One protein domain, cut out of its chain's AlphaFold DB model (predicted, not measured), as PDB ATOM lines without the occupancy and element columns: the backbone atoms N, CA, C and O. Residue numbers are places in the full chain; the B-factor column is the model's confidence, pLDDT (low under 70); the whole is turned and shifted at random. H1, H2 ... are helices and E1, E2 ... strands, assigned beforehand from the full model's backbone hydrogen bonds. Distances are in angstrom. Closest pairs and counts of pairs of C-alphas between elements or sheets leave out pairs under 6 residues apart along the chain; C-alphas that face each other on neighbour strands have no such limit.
ATOM      1  N   GLN A  26     136.079 126.932 114.155       87.00
ATOM      2  CA  GLN A  26     135.739 125.529 113.929       87.00
ATOM      3  C   GLN A  26     134.844 124.930 115.021       87.00
ATOM      4  O   GLN A  26     134.052 124.043 114.721       87.00
ATOM      5  N   ASP A  27     134.868 125.446 116.256       90.56
ATOM      6  CA  ASP A  27     134.017 124.945 117.343       90.56
ATOM      7  C   ASP A  27     132.522 125.136 117.039       90.56
ATOM      8  O   ASP A  27     131.661 124.457 117.603       90.56
ATOM      9  N   LYS A  28     132.187 126.060 116.129       90.25
ATOM     10  CA  LYS A  28     130.802 126.330 115.729       90.25
ATOM     11  C   LYS A  28     130.127 125.106 115.121       90.25
ATOM     12  O   LYS A  28     128.921 124.970 115.274       90.25
ATOM     13  N   ILE A  29     130.874 124.186 114.504       93.50
ATOM     14  CA  ILE A  29     130.277 123.004 113.868       93.50
ATOM     15  C   ILE A  29     129.637 122.050 114.885       93.50
ATOM     16  O   ILE A  29     128.809 121.229 114.505       93.50
ATOM     17  N   PHE A  30     129.970 122.138 116.178       95.19
ATOM     18  CA  PHE A  30     129.423 121.237 117.196       95.19
ATOM     19  C   PHE A  30     127.995 121.591 117.635       95.19
ATOM     20  O   PHE A  30     127.318 120.743 118.221       95.19
ATOM     21  N   ILE A  31     127.519 122.805 117.336       94.38
ATOM     22  CA  ILE A  31     126.163 123.270 117.651       94.38
ATOM     23  C   ILE A  31     125.509 123.809 116.377       94.38
ATOM     24  O   ILE A  31     126.042 124.706 115.735       94.38
ATOM     25  N   GLY A  32     124.333 123.298 116.027       92.75
ATOM     26  CA  GLY A  32     123.623 123.677 114.808       92.75
ATOM     27  C   GLY A  32     122.106 123.529 114.933       92.75
ATOM     28  O   GLY A  32     121.591 123.261 116.022       92.75
ATOM     29  N   PRO A  33     121.363 123.710 113.828       91.38
ATOM     30  CA  PRO A  33     119.912 123.597 113.842       91.38
ATOM     31  C   PRO A  33     119.459 122.182 114.262       91.38
ATOM     32  O   PRO A  33     119.948 121.189 113.708       91.38
ATOM     33  N   PRO A  34     118.523 122.051 115.222       91.94
ATOM     34  CA  PRO A  34     118.032 120.758 115.686       91.94
ATOM     35  C   PRO A  34     117.535 119.825 114.575       91.94
ATOM     36  O   PRO A  34     116.802 120.243 113.687       91.94
ATOM     37  N   ASN A  35     117.861 118.533 114.684       89.44
ATOM     38  CA  ASN A  35     117.439 117.471 113.755       89.44
ATOM     39  C   ASN A  35     117.838 117.691 112.282       89.44
ATOM     40  O   ASN A  35     117.161 117.183 111.386       89.44
ATOM     41  N   THR A  36     118.932 118.411 112.028       88.75
ATOM     42  CA  THR A  36     119.437 118.655 110.669       88.75
ATOM     43  C   THR A  36     120.758 117.944 110.391       88.75
ATOM     44  O   THR A  36     121.433 117.439 111.294       88.75
ATOM     45  N   VAL A  37     121.116 117.908 109.110       90.94
ATOM     46  CA  VAL A  37     122.468 117.625 108.639       90.94
ATOM     47  C   VAL A  37     122.967 118.894 107.953       90.94
ATOM     48  O   VAL A  37     122.282 119.410 107.078       90.94
ATOM     49  N   GLN A  38     124.119 119.413 108.368       90.81
ATOM     50  CA  GLN A  38     124.736 120.609 107.782       90.81
ATOM     51  C   GLN A  38     126.092 120.264 107.187       90.81
ATOM     52  O   GLN A  38     126.743 119.316 107.632       90.81
ATOM     53  N   ARG A  39     126.535 121.054 106.209       92.06
ATOM     54  CA  ARG A  39     127.838 120.881 105.567       92.06
ATOM     55  C   ARG A  39     128.655 122.165 105.663       92.06
ATOM     56  O   ARG A  39     128.192 123.249 105.322       92.06
ATOM     57  N   TYR A  40     129.887 122.009 106.122       93.12
ATOM     58  CA  TYR A  40     130.843 123.080 106.352       93.12
ATOM     59  C   TYR A  40     132.083 122.840 105.505       93.12
ATOM     60  O   TYR A  40     132.528 121.701 105.377       93.12
ATOM     61  N   TYR A  41     132.665 123.902 104.962       92.88
ATOM     62  CA  TYR A  41     134.025 123.855 104.442       92.88
ATOM     63  C   TYR A  41     134.960 124.446 105.493       92.88
ATOM     64  O   TYR A  41     134.854 125.632 105.815       92.88
ATOM     65  N   LEU A  42     135.850 123.623 106.045       92.56
ATOM     66  CA  LEU A  42     136.896 124.080 106.952       92.56
ATOM     67  C   LEU A  42     138.101 124.495 106.117       92.56
ATOM     68  O   LEU A  42     138.784 123.649 105.538       92.56
ATOM     69  N   GLN A  43     138.349 125.800 106.036       91.25
ATOM     70  CA  GLN A  43     139.549 126.316 105.398       91.25
ATOM     71  C   GLN A  43     140.743 126.123 106.340       91.25
ATOM     72  O   GLN A  43     140.668 126.411 107.533       91.25
ATOM     73  N   LEU A  44     141.856 125.649 105.791       89.94
ATOM     74  CA  LEU A  44     143.114 125.419 106.494       89.94
ATOM     75  C   LEU A  44     144.242 126.225 105.845       89.94
ATOM     76  O   LEU A  44     144.099 126.765 104.748       89.94
ATOM     77  N   ARG A  45     145.416 126.239 106.486       87.06
ATOM     78  CA  ARG A  45     146.615 126.882 105.922       87.06
ATOM     79  C   ARG A  45     146.976 126.337 104.536       87.06
ATOM     80  O   ARG A  45     147.419 127.093 103.678       87.06
ATOM     81  N   LYS A  46     146.798 125.027 104.332       85.19
ATOM     82  CA  LYS A  46     147.123 124.300 103.095       85.19
ATOM     83  C   LYS A  46     145.848 123.743 102.442       85.19
ATOM     84  O   LYS A  46     145.701 122.539 102.277       85.19
ATOM     85  N   GLY A  47     144.910 124.627 102.092       89.00
ATOM     86  CA  GLY A  47     143.655 124.265 101.422       89.00
ATOM     87  C   GLY A  47     142.477 124.201 102.390       89.00
ATOM     88  O   GLY A  47     142.125 125.204 103.004       89.00
ATOM     89  N   GLY A  48     141.840 123.041 102.502       91.56
ATOM     90  CA  GLY A  48     140.678 122.843 103.362       91.56
ATOM     91  C   GLY A  48     139.886 121.606 102.966       91.56
ATOM     92  O   GLY A  48     140.160 120.991 101.933       91.56
ATOM     93  N   TYR A  49     138.903 121.243 103.778       93.69
ATOM     94  CA  TYR A  49     138.117 120.035 103.565       93.69
ATOM     95  C   TYR A  49     136.657 120.202 103.972       93.69
ATOM     96  O   TYR A  49     136.289 121.085 104.751       93.69
ATOM     97  N   TRP A  50     135.812 119.341 103.412       93.75
ATOM     98  CA  TRP A  50     134.399 119.306 103.748       93.75
ATOM     99  C   TRP A  50     134.161 118.518 105.029       93.75
ATOM    100  O   TRP A  50     134.727 117.444 105.242       93.75
ATOM    101  N   VAL A  51     133.261 119.045 105.849       94.00
ATOM    102  CA  VAL A  51     132.749 118.389 107.041       94.00
ATOM    103  C   VAL A  51     131.233 118.358 106.984       94.00
ATOM    104  O   VAL A  51     130.592 119.398 106.850       94.00
ATOM    105  N   THR A  52     130.648 117.171 107.115       94.44
ATOM    106  CA  THR A  52     129.193 117.007 107.220       94.44
ATOM    107  C   THR A  52     128.832 116.631 108.652       94.44
ATOM    108  O   THR A  52     129.335 115.646 109.181       94.44
ATOM    109  N   VAL A  53     127.959 117.403 109.294       94.44
ATOM    110  CA  VAL A  53     127.591 117.218 110.704       94.44
ATOM    111  C   VAL A  53     126.116 116.891 110.826       94.44
ATOM    112  O   VAL A  53     125.269 117.615 110.308       94.44
ATOM    113  N   LYS A  54     125.799 115.826 111.561       94.50
ATOM    114  CA  LYS A  54     124.431 115.484 111.957       94.50
ATOM    115  C   LYS A  54     124.163 115.968 113.375       94.50
ATOM    116  O   LYS A  54     124.923 115.637 114.286       94.50
ATOM    117  N   TYR A  55     123.055 116.678 113.569       94.06
ATOM    118  CA  TYR A  55     122.624 117.207 114.862       94.06
ATOM    119  C   TYR A  55     121.422 116.448 115.426       94.06
ATOM    120  O   TYR A  55     120.542 115.997 114.692       94.06
ATOM    121  N   ASN A  56     121.361 116.332 116.754       93.69
ATOM    122  CA  ASN A  56     120.190 115.802 117.456       93.69
ATOM    123  C   ASN A  56     119.102 116.872 117.677       93.69
ATOM    124  O   ASN A  56     119.229 118.019 117.247       93.69
ATOM    125  N   ALA A  57     118.032 116.504 118.389       93.62
ATOM    126  CA  ALA A  57     116.905 117.387 118.699       93.62
ATOM    127  C   ALA A  57     117.255 118.609 119.570       93.62
ATOM    128  O   ALA A  57     116.461 119.540 119.646       93.62
ATOM    129  N   ASN A  58     118.439 118.633 120.184       93.75
ATOM    130  CA  ASN A  58     118.947 119.770 120.952       93.75
ATOM    131  C   ASN A  58     119.961 120.606 120.156       93.75
ATOM    132  O   ASN A  58     120.603 121.484 120.724       93.75
ATOM    133  N   GLY A  59     120.162 120.306 118.867       93.75
ATOM    134  CA  GLY A  59     121.148 120.993 118.035       93.75
ATOM    135  C   GLY A  59     122.597 120.616 118.344       93.75
ATOM    136  O   GLY A  59     123.509 121.286 117.879       93.75
ATOM    137  N   LYS A  60     122.846 119.552 119.119       96.00
ATOM    138  CA  LYS A  60     124.200 119.065 119.415       96.00
ATOM    139  C   LYS A  60     124.664 118.085 118.344       96.00
ATOM    140  O   LYS A  60     123.896 117.197 117.963       96.00
ATOM    141  N   ALA A  61     125.902 118.233 117.878       96.25
ATOM    142  CA  ALA A  61     126.511 117.306 116.930       96.25
ATOM    143  C   ALA A  61     126.545 115.891 117.522       96.25
ATOM    144  O   ALA A  61     126.912 115.712 118.682       96.25
ATOM    145  N   ILE A  62     126.148 114.898 116.729       96.62
ATOM    146  CA  ILE A  62     126.170 113.475 117.104       96.62
ATOM    147  C   ILE A  62     127.016 112.629 116.156       96.62
ATOM    148  O   ILE A  62     127.520 111.590 116.571       96.62
ATOM    149  N   ILE A  63     127.191 113.076 114.911       95.88
ATOM    150  CA  ILE A  63     128.133 112.503 113.947       95.88
ATOM    151  C   ILE A  63     128.806 113.653 113.209       95.88
ATOM    152  O   ILE A  63     128.122 114.585 112.782       95.88
ATOM    153  N   ILE A  64     130.122 113.565 113.051       95.31
ATOM    154  CA  ILE A  64     130.928 114.454 112.217       95.31
ATOM    155  C   ILE A  64     131.621 113.593 111.168       95.31
ATOM    156  O   ILE A  64     132.404 112.721 111.521       95.31
ATOM    157  N   ARG A  65     131.335 113.839 109.893       95.19
ATOM    158  CA  ARG A  65     132.008 113.217 108.753       95.19
ATOM    159  C   ARG A  65     133.081 114.142 108.226       95.19
ATOM    160  O   ARG A  65     132.758 115.258 107.825       95.19
ATOM    161  N   HIS A  66     134.313 113.668 108.172       93.75
ATOM    162  CA  HIS A  66     135.431 114.357 107.546       93.75
ATOM    163  C   HIS A  66     135.663 113.812 106.134       93.75
ATOM    164  O   HIS A  66     135.779 112.603 105.935       93.75
ATOM    165  N   GLU A  67     135.766 114.707 105.152       93.00
ATOM    166  CA  GLU A  67     136.174 114.389 103.777       93.00
ATOM    167  C   GLU A  67     137.655 114.752 103.568       93.00
ATOM    168  O   GLU A  67     138.007 115.594 102.740       93.00
ATOM    169  N   THR A  68     138.540 114.164 104.376       90.12
ATOM    170  CA  THR A  68     139.984 114.412 104.314       90.12
ATOM    171  C   THR A  68     140.792 113.212 104.795       90.12
ATOM    172  O   THR A  68     140.316 112.392 105.578       90.12
ATOM    173  N   GLY A  69     142.031 113.121 104.310       81.44
ATOM    174  CA  GLY A  69     143.060 112.234 104.855       81.44
ATOM    175  C   GLY A  69     143.824 112.843 106.040       81.44
ATOM    176  O   GLY A  69     144.569 112.116 106.683       81.44
ATOM    177  N   HIS A  70     143.642 114.142 106.317       80.69
ATOM    178  CA  HIS A  70     144.420 115.006 107.225       80.69
ATOM    179  C   HIS A  70     145.921 115.065 106.905       80.69
ATOM    180  O   HIS A  70     146.420 116.108 106.491       80.69
ATOM    181  N   ALA A  71     146.627 113.947 107.055       77.56
ATOM    182  CA  ALA A  71     148.042 113.792 106.748       77.56
ATOM    183  C   ALA A  71     148.326 112.361 106.249       77.56
ATOM    184  O   ALA A  71     147.572 111.434 106.564       77.56
ATOM    185  N   PRO A  72     149.416 112.138 105.493       74.19
ATOM    186  CA  PRO A  72     149.862 110.791 105.151       74.19
ATOM    187  C   PRO A  72     149.993 109.888 106.392       74.19
ATOM    188  O   PRO A  72     150.507 110.309 107.429       74.19
ATOM    189  N   GLY A  73     149.532 108.640 106.278       72.19
ATOM    190  CA  GLY A  73     149.633 107.646 107.355       72.19
ATOM    191  C   GLY A  73     148.546 107.720 108.430       72.19
ATOM    192  O   GLY A  73     148.620 106.988 109.411       72.19
ATOM    193  N   SER A  74     147.521 108.558 108.259       75.88
ATOM    194  CA  SER A  74     146.461 108.763 109.256       75.88
ATOM    195  C   SER A  74     145.685 107.504 109.666       75.88
ATOM    196  O   SER A  74     145.135 107.435 110.765       75.88
ATOM    197  N   GLY A  75     145.687 106.468 108.821       78.56
ATOM    198  CA  GLY A  75     145.106 105.163 109.148       78.56
ATOM    199  C   GLY A  75     143.575 105.141 109.120       78.56
ATOM    200  O   GLY A  75     142.971 104.208 109.649       78.56
ATOM    201  N   HIS A  76     142.947 106.142 108.500       84.06
ATOM    202  CA  HIS A  76     141.504 106.211 108.292       84.06
ATOM    203  C   HIS A  76     141.145 106.344 106.805       84.06
ATOM    204  O   HIS A  76     141.964 106.737 105.972       84.06
ATOM    205  N   SER A  77     139.904 106.009 106.451       89.62
ATOM    206  CA  SER A  77     139.384 106.208 105.097       89.62
ATOM    207  C   SER A  77     139.087 107.683 104.824       89.62
ATOM    208  O   SER A  77     139.033 108.518 105.732       89.62
ATOM    209  N   ASN A  78     138.853 108.006 103.555       91.25
ATOM    210  CA  ASN A  78     138.269 109.280 103.158       91.25
ATOM    211  C   ASN A  78     137.012 109.016 102.302       91.25
ATOM    212  O   ASN A  78     137.155 108.458 101.212       91.25
ATOM    213  N   PRO A  79     135.806 109.394 102.766       93.62
ATOM    214  CA  PRO A  79     135.519 110.034 104.058       93.62
ATOM    215  C   PRO A  79     135.593 109.061 105.251       93.62
ATOM    216  O   PRO A  79     135.661 107.843 105.068       93.62
ATOM    217  N   HIS A  80     135.548 109.597 106.471       93.62
ATOM    218  CA  HIS A  80     135.375 108.847 107.724       93.62
ATOM    219  C   HIS A  80     134.471 109.620 108.695       93.62
ATOM    220  O   HIS A  80     134.377 110.847 108.621       93.62
ATOM    221  N   ASP A  81     133.806 108.902 109.601       95.25
ATOM    222  CA  ASP A  81     132.883 109.491 110.578       95.25
ATOM    223  C   ASP A  81     133.459 109.421 111.989       95.25
ATOM    224  O   ASP A  81     134.128 108.463 112.356       95.25
ATOM    225  N   HIS A  82     133.100 110.388 112.823       94.19
ATOM    226  CA  HIS A  82     133.280 110.318 114.263       94.19
ATOM    227  C   HIS A  82     131.937 110.460 114.978       94.19
ATOM    228  O   HIS A  82     131.220 111.442 114.742       94.19
ATOM    229  N   PRO A  83     131.596 109.549 115.906       95.38
ATOM    230  CA  PRO A  83     130.518 109.792 116.848       95.38
ATOM    231  C   PRO A  83     130.925 110.891 117.829       95.38
ATOM    232  O   PRO A  83     132.072 110.952 118.274       95.38
ATOM    233  N   VAL A  84     129.977 111.752 118.193       95.88
ATOM    234  CA  VAL A  84     130.193 112.806 119.191       95.88
ATOM    235  C   VAL A  84     129.261 112.584 120.371       95.88
ATOM    236  O   VAL A  84     128.041 112.501 120.218       95.88
ATOM    237  N   THR A  85     129.839 112.504 121.566       94.94
ATOM    238  CA  THR A  85     129.092 112.410 122.824       94.94
ATOM    239  C   THR A  85     129.259 113.679 123.648       94.94
ATOM    240  O   THR A  85     130.194 114.447 123.451       94.94
ATOM    241  N   TRP A  86     128.322 113.910 124.561       95.00
ATOM    242  CA  TRP A  86     128.278 115.101 125.418       95.00
ATOM    243  C   TRP A  86     128.135 114.711 126.896       95.00
ATOM    244  O   TRP A  86     127.719 115.516 127.724       95.00
ATOM    245  N   ASN A  87     128.433 113.444 127.211       90.62
ATOM    246  CA  ASN A  87     128.192 112.801 128.502       90.62
ATOM    247  C   ASN A  87     129.388 113.000 129.445       90.62
ATOM    248  O   ASN A  87     129.948 112.042 129.973       90.62
ATOM    249  N   ASN A  88     129.819 114.244 129.613       89.12
ATOM    250  CA  ASN A  88     130.863 114.630 130.556       89.12
ATOM    251  C   ASN A  88     130.369 115.815 131.412       89.12
ATOM    252  O   ASN A  88     129.390 116.467 131.041       89.12
ATOM    253  N   PRO A  89     130.980 116.067 132.586       88.19
ATOM    254  CA  PRO A  89     130.453 117.030 133.558       88.19
ATOM    255  C   PRO A  89     130.284 118.458 133.025       88.19
ATOM    256  O   PRO A  89     129.400 119.180 133.474       88.19
ATOM    257  N   ASP A  90     131.126 118.865 132.077       88.12
ATOM    258  CA  ASP A  90     131.095 120.176 131.438       88.12
ATOM    259  C   ASP A  90     130.283 120.199 130.134       88.12
ATOM    260  O   ASP A  90     130.212 121.239 129.491       88.12
ATOM    261  N   GLU A  91     129.628 119.099 129.747       92.00
ATOM    262  CA  GLU A  91     128.947 118.937 128.454       92.00
ATOM    263  C   GLU A  91     129.806 119.418 127.268       92.00
ATOM    264  O   GLU A  91     129.315 120.078 126.357       92.00
ATOM    265  N   HIS A  92     131.099 119.119 127.288       92.31
ATOM    266  CA  HIS A  92     132.016 119.329 126.179       92.31
ATOM    267  C   HIS A  92     131.766 118.280 125.086       92.31
ATOM    268  O   HIS A  92     131.531 117.111 125.415       92.31
ATOM    269  N   PRO A  93     131.846 118.624 123.790       93.75
ATOM    270  CA  PRO A  93     131.839 117.608 122.750       93.75
ATOM    271  C   PRO A  93     133.036 116.672 122.939       93.75
ATOM    272  O   PRO A  93     134.162 117.113 123.143       93.75
ATOM    273  N   GLN A  94     132.782 115.372 122.903       93.44
ATOM    274  CA  GLN A  94     133.796 114.329 122.942       93.44
ATOM    275  C   GLN A  94     133.707 113.565 121.632       93.44
ATOM    276  O   GLN A  94     132.747 112.816 121.416       93.44
ATOM    277  N   LYS A  95     134.704 113.753 120.769       92.62
ATOM    278  CA  LYS A  95     134.824 113.009 119.519       92.62
ATOM    279  C   LYS A  95     135.343 111.598 119.829       92.62
ATOM    280  O   LYS A  95     136.289 111.436 120.600       92.62
ATOM    281  N   GLY A  96     134.663 110.579 119.310       91.56
ATOM    282  CA  GLY A  96     135.082 109.180 119.410       91.56
ATOM    283  C   GLY A  96     136.074 108.794 118.312       91.56
ATOM    284  O   GLY A  96     136.418 109.621 117.470       91.56
ATOM    285  N   ALA A  97     136.514 107.534 118.304       90.50
ATOM    286  CA  ALA A  97     137.378 107.011 117.243       90.50
ATOM    287  C   ALA A  97     136.728 107.093 115.849       90.50
ATOM    288  O   ALA A  97     135.500 107.066 115.722       90.50
ATOM    289  N   ALA A  98     137.571 107.168 114.816       91.69
ATOM    290  CA  ALA A  98     137.136 107.188 113.427       91.69
ATOM    291  C   ALA A  98     136.438 105.872 113.036       91.69
ATOM    292  O   ALA A  98     136.905 104.773 113.344       91.69
ATOM    293  N   ILE A  99     135.326 105.997 112.320       93.12
ATOM    294  CA  ILE A  99     134.606 104.915 111.658       93.12
ATOM    295  C   ILE A  99     134.965 104.983 110.178       93.12
ATOM    296  O   ILE A  99     134.651 105.960 109.493       93.12
ATOM    297  N   ASN A 100     135.633 103.934 109.706       93.00
ATOM    298  CA  ASN A 100     136.169 103.855 108.354       93.00
ATOM    299  C   ASN A 100     135.206 103.167 107.383       93.00
ATOM    300  O   ASN A 100     134.492 102.232 107.743       93.00
ATOM    301  N   TYR A 101     135.254 103.602 106.128       92.00
ATOM    302  CA  TYR A 101     134.407 103.157 105.028       92.00
ATOM    303  C   TYR A 101     135.249 102.776 103.799       92.00
ATOM    304  O   TYR A 101     135.228 103.491 102.794       92.00
ATOM    305  N   PRO A 102     136.000 101.660 103.839       87.50
ATOM    306  CA  PRO A 102     136.794 101.210 102.691       87.50
ATOM    307  C   PRO A 102     135.938 100.912 101.447       87.50
ATOM    308  O   PRO A 102     136.425 101.021 100.328       87.50
ATOM    309  N   GLU A 103     134.657 100.588 101.640       89.56
ATOM    310  CA  GLU A 103     133.690 100.282 100.573       89.56
ATOM    311  C   GLU A 103     132.768 101.469 100.227       89.56
ATOM    312  O   GLU A 103     131.798 101.318  99.488       89.56
ATOM    313  N   GLY A 104     133.070 102.664 100.743       86.94
ATOM    314  CA  GLY A 104     132.259 103.868 100.558       86.94
ATOM    315  C   GLY A 104     131.326 104.151 101.736       86.94
ATOM    316  O   GLY A 104     130.747 103.254 102.350       86.94
ATOM    317  N   ALA A 105     131.213 105.431 102.095       88.44
ATOM    318  CA  ALA A 105     130.435 105.843 103.256       88.44
ATOM    319  C   ALA A 105     128.930 105.875 102.956       88.44
ATOM    320  O   ALA A 105     128.526 106.363 101.899       88.44
ATOM    321  N   PRO A 106     128.077 105.432 103.896       88.62
ATOM    322  CA  PRO A 106     126.633 105.510 103.734       88.62
ATOM    323  C   PRO A 106     126.151 106.960 103.815       88.62
ATOM    324  O   PRO A 106     126.761 107.795 104.489       88.62
ATOM    325  N   ASP A 107     124.998 107.252 103.218       84.06
ATOM    326  CA  ASP A 107     124.359 108.561 103.361       84.06
ATOM    327  C   ASP A 107     124.040 108.881 104.827       84.06
ATOM    328  O   ASP A 107     123.394 108.105 105.544       84.06
ATOM    329  N   LEU A 108     124.416 110.085 105.262       81.81
ATOM    330  CA  LEU A 108     123.989 110.643 106.543       81.81
ATOM    331  C   LEU A 108     122.521 111.072 106.450       81.81
ATOM    332  O   LEU A 108     122.194 112.224 106.182       81.81
ATOM    333  N   LYS A 109     121.611 110.117 106.670       70.88
ATOM    334  CA  LYS A 109     120.161 110.352 106.592       70.88
ATOM    335  C   LYS A 109     119.681 111.359 107.645       70.88
ATOM    336  O   LYS A 109     119.995 111.229 108.837       70.88
ATOM    337  N   GLN A 110     118.836 112.290 107.203       65.06
ATOM    338  CA  GLN A 110     118.064 113.218 108.036       65.06
ATOM    339  C   GLN A 110     116.712 112.615 108.461       65.06
ATOM    340  O   GLN A 110     116.134 111.803 107.741       65.06
ATOM    341  N   TYR A 111     116.214 112.991 109.646       56.03
ATOM    342  CA  TYR A 111     114.998 112.404 110.244       56.03
ATOM    343  C   TYR A 111     113.689 113.021 109.713       56.03
ATOM    344  O   TYR A 111     112.615 112.468 109.936       56.03
ATOM    345  N   ARG A 112     113.754 114.154 108.995       55.53
ATOM    346  CA  ARG A 112     112.602 114.799 108.344       55.53
ATOM    347  C   ARG A 112     112.801 114.871 106.829       55.53
ATOM    348  O   ARG A 112     113.900 115.127 106.356       55.53
ATOM    349  N   LYS A 113     111.710 114.650 106.086       47.72
ATOM    350  CA  LYS A 113     111.608 114.781 104.616       47.72
ATOM    351  C   LYS A 113     111.559 116.239 104.135       47.72
ATOM    352  O   LYS A 113     111.482 116.472 102.933       47.72
ATOM    353  N   GLU A 114     111.570 117.202 105.052       46.81
ATOM    354  CA  GLU A 114     111.692 118.618 104.716       46.81
ATOM    355  C   GLU A 114     113.122 118.876 104.243       46.81
ATOM    356  O   GLU A 114     114.087 118.617 104.961       46.81
ATOM    357  N   VAL A 115     113.245 119.317 102.994       43.97
ATOM    358  CA  VAL A 115     114.511 119.693 102.370       43.97
ATOM    359  C   VAL A 115     114.990 120.972 103.052       43.97
ATOM    360  O   VAL A 115     114.666 122.073 102.619       43.97
ATOM    361  N   TYR A 116     115.726 120.843 104.152       49.00
ATOM    362  CA  TYR A 116     116.574 121.936 104.601       49.00
ATOM    363  C   TYR A 116     117.737 121.995 103.618       49.00
ATOM    364  O   TYR A 116     118.435 121.001 103.404       49.00
ATOM    365  N   PHE A 117     117.879 123.138 102.954       47.00
ATOM    366  CA  PHE A 117     119.043 123.410 102.130       47.00
ATOM    367  C   PHE A 117     120.286 123.210 103.001       47.00
ATOM    368  O   PHE A 117     120.330 123.662 104.146       47.00
ATOM    369  N   LEU A 118     121.266 122.470 102.480       55.62
ATOM    370  CA  LEU A 118     122.602 122.436 103.060       55.62
ATOM    371  C   LEU A 118     123.164 123.848 102.922       55.62
ATOM    372  O   LEU A 118     123.722 124.189 101.875       55.62
ATOM    373  N   ASP A 119     122.984 124.674 103.949       60.72
ATOM    374  CA  ASP A 119     123.646 125.964 104.012       60.72
ATOM    375  C   ASP A 119     125.141 125.674 104.077       60.72
ATOM    376  O   ASP A 119     125.679 125.157 105.059       60.72
ATOM    377  N   THR A 120     125.800 125.926 102.952       65.25
ATOM    378  CA  THR A 120     127.235 125.739 102.817       65.25
ATOM    379  C   THR A 120     127.913 126.845 103.604       65.25
ATOM    380  O   THR A 120     127.947 128.000 103.183       65.25
ATOM    381  N   ASN A 121     128.441 126.483 104.767       85.00
ATOM    382  CA  ASN A 121     129.095 127.417 105.670       85.00
ATOM    383  C   ASN A 121     130.612 127.296 105.521       85.00
ATOM    384  O   ASN A 121     131.185 126.233 105.762       85.00
ATOM    385  N   ILE A 122     131.273 128.384 105.137       89.75
ATOM    386  CA  ILE A 122     132.737 128.439 105.081       89.75
ATOM    387  C   ILE A 122     133.243 128.910 106.443       89.75
ATOM    388  O   ILE A 122     132.896 129.999 106.901       89.75
ATOM    389  N   ILE A 123     134.066 128.088 107.086       90.06
ATOM    390  CA  ILE A 123     134.774 128.446 108.312       90.06
ATOM    391  C   ILE A 123     136.193 128.867 107.908       90.06
ATOM    392  O   ILE A 123     136.946 128.022 107.416       90.06
ATOM    393  N   PRO A 124     136.559 130.155 108.057       88.56
ATOM    394  CA  PRO A 124     137.861 130.644 107.624       88.56
ATOM    395  C   PRO A 124     138.983 130.104 108.513       88.56
ATOM    396  O   PRO A 124     138.795 129.890 109.713       88.56
TER     397      PRO A 124
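Overview. This is residues 26 to 124 of the 210 residues of an uncharacterized protein of [Clostridium] methylpentosum DSM 5476 (UniProt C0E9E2). With little regular structure, one strongly twisted sheet has helix H1 over one face and the loop 86 to 119 joining its edges. The printed part has 99 residues, of which the named elements, H1 and then E1 to E5 along the chain, hold only 39; by these the class is mostly strand, and the mixed sheet's order is E4, E3, E2, E1, E5. The whole is compact: radius of gyration of the C-alphas 13.6 A, spans 36 by 35 by 31 A.

Along the chain. E2, residues 47 to 55, is 25.9 A long. E1 is residues 37 to 44, E3 61 to 67, E4 80 to 85, E5 120 to 123, H1 26 to 30. C-alpha 26 is at (135.739, 125.529, 113.929), C-alpha 123 at (134.774, 128.446, 108.312).

Arrangement. E1 to E4 form a meander, each strand the antiparallel neighbour of the one before; N 40 and O 51 are 2.8 A apart. E5 is parallel to E1, N 41 and O 121 2.9 A apart. H1 is on the sheet, its height 6.9 A. In H1, 0 of 1 O i to N i+4 pairs but 2 of 2 O i to N i+3 pairs are within hydrogen-bond range.

Size, cuts and confidence. The links E3 to E4 and E4 to E5 are long. Residues 110 to 120 have pLDDT under 70.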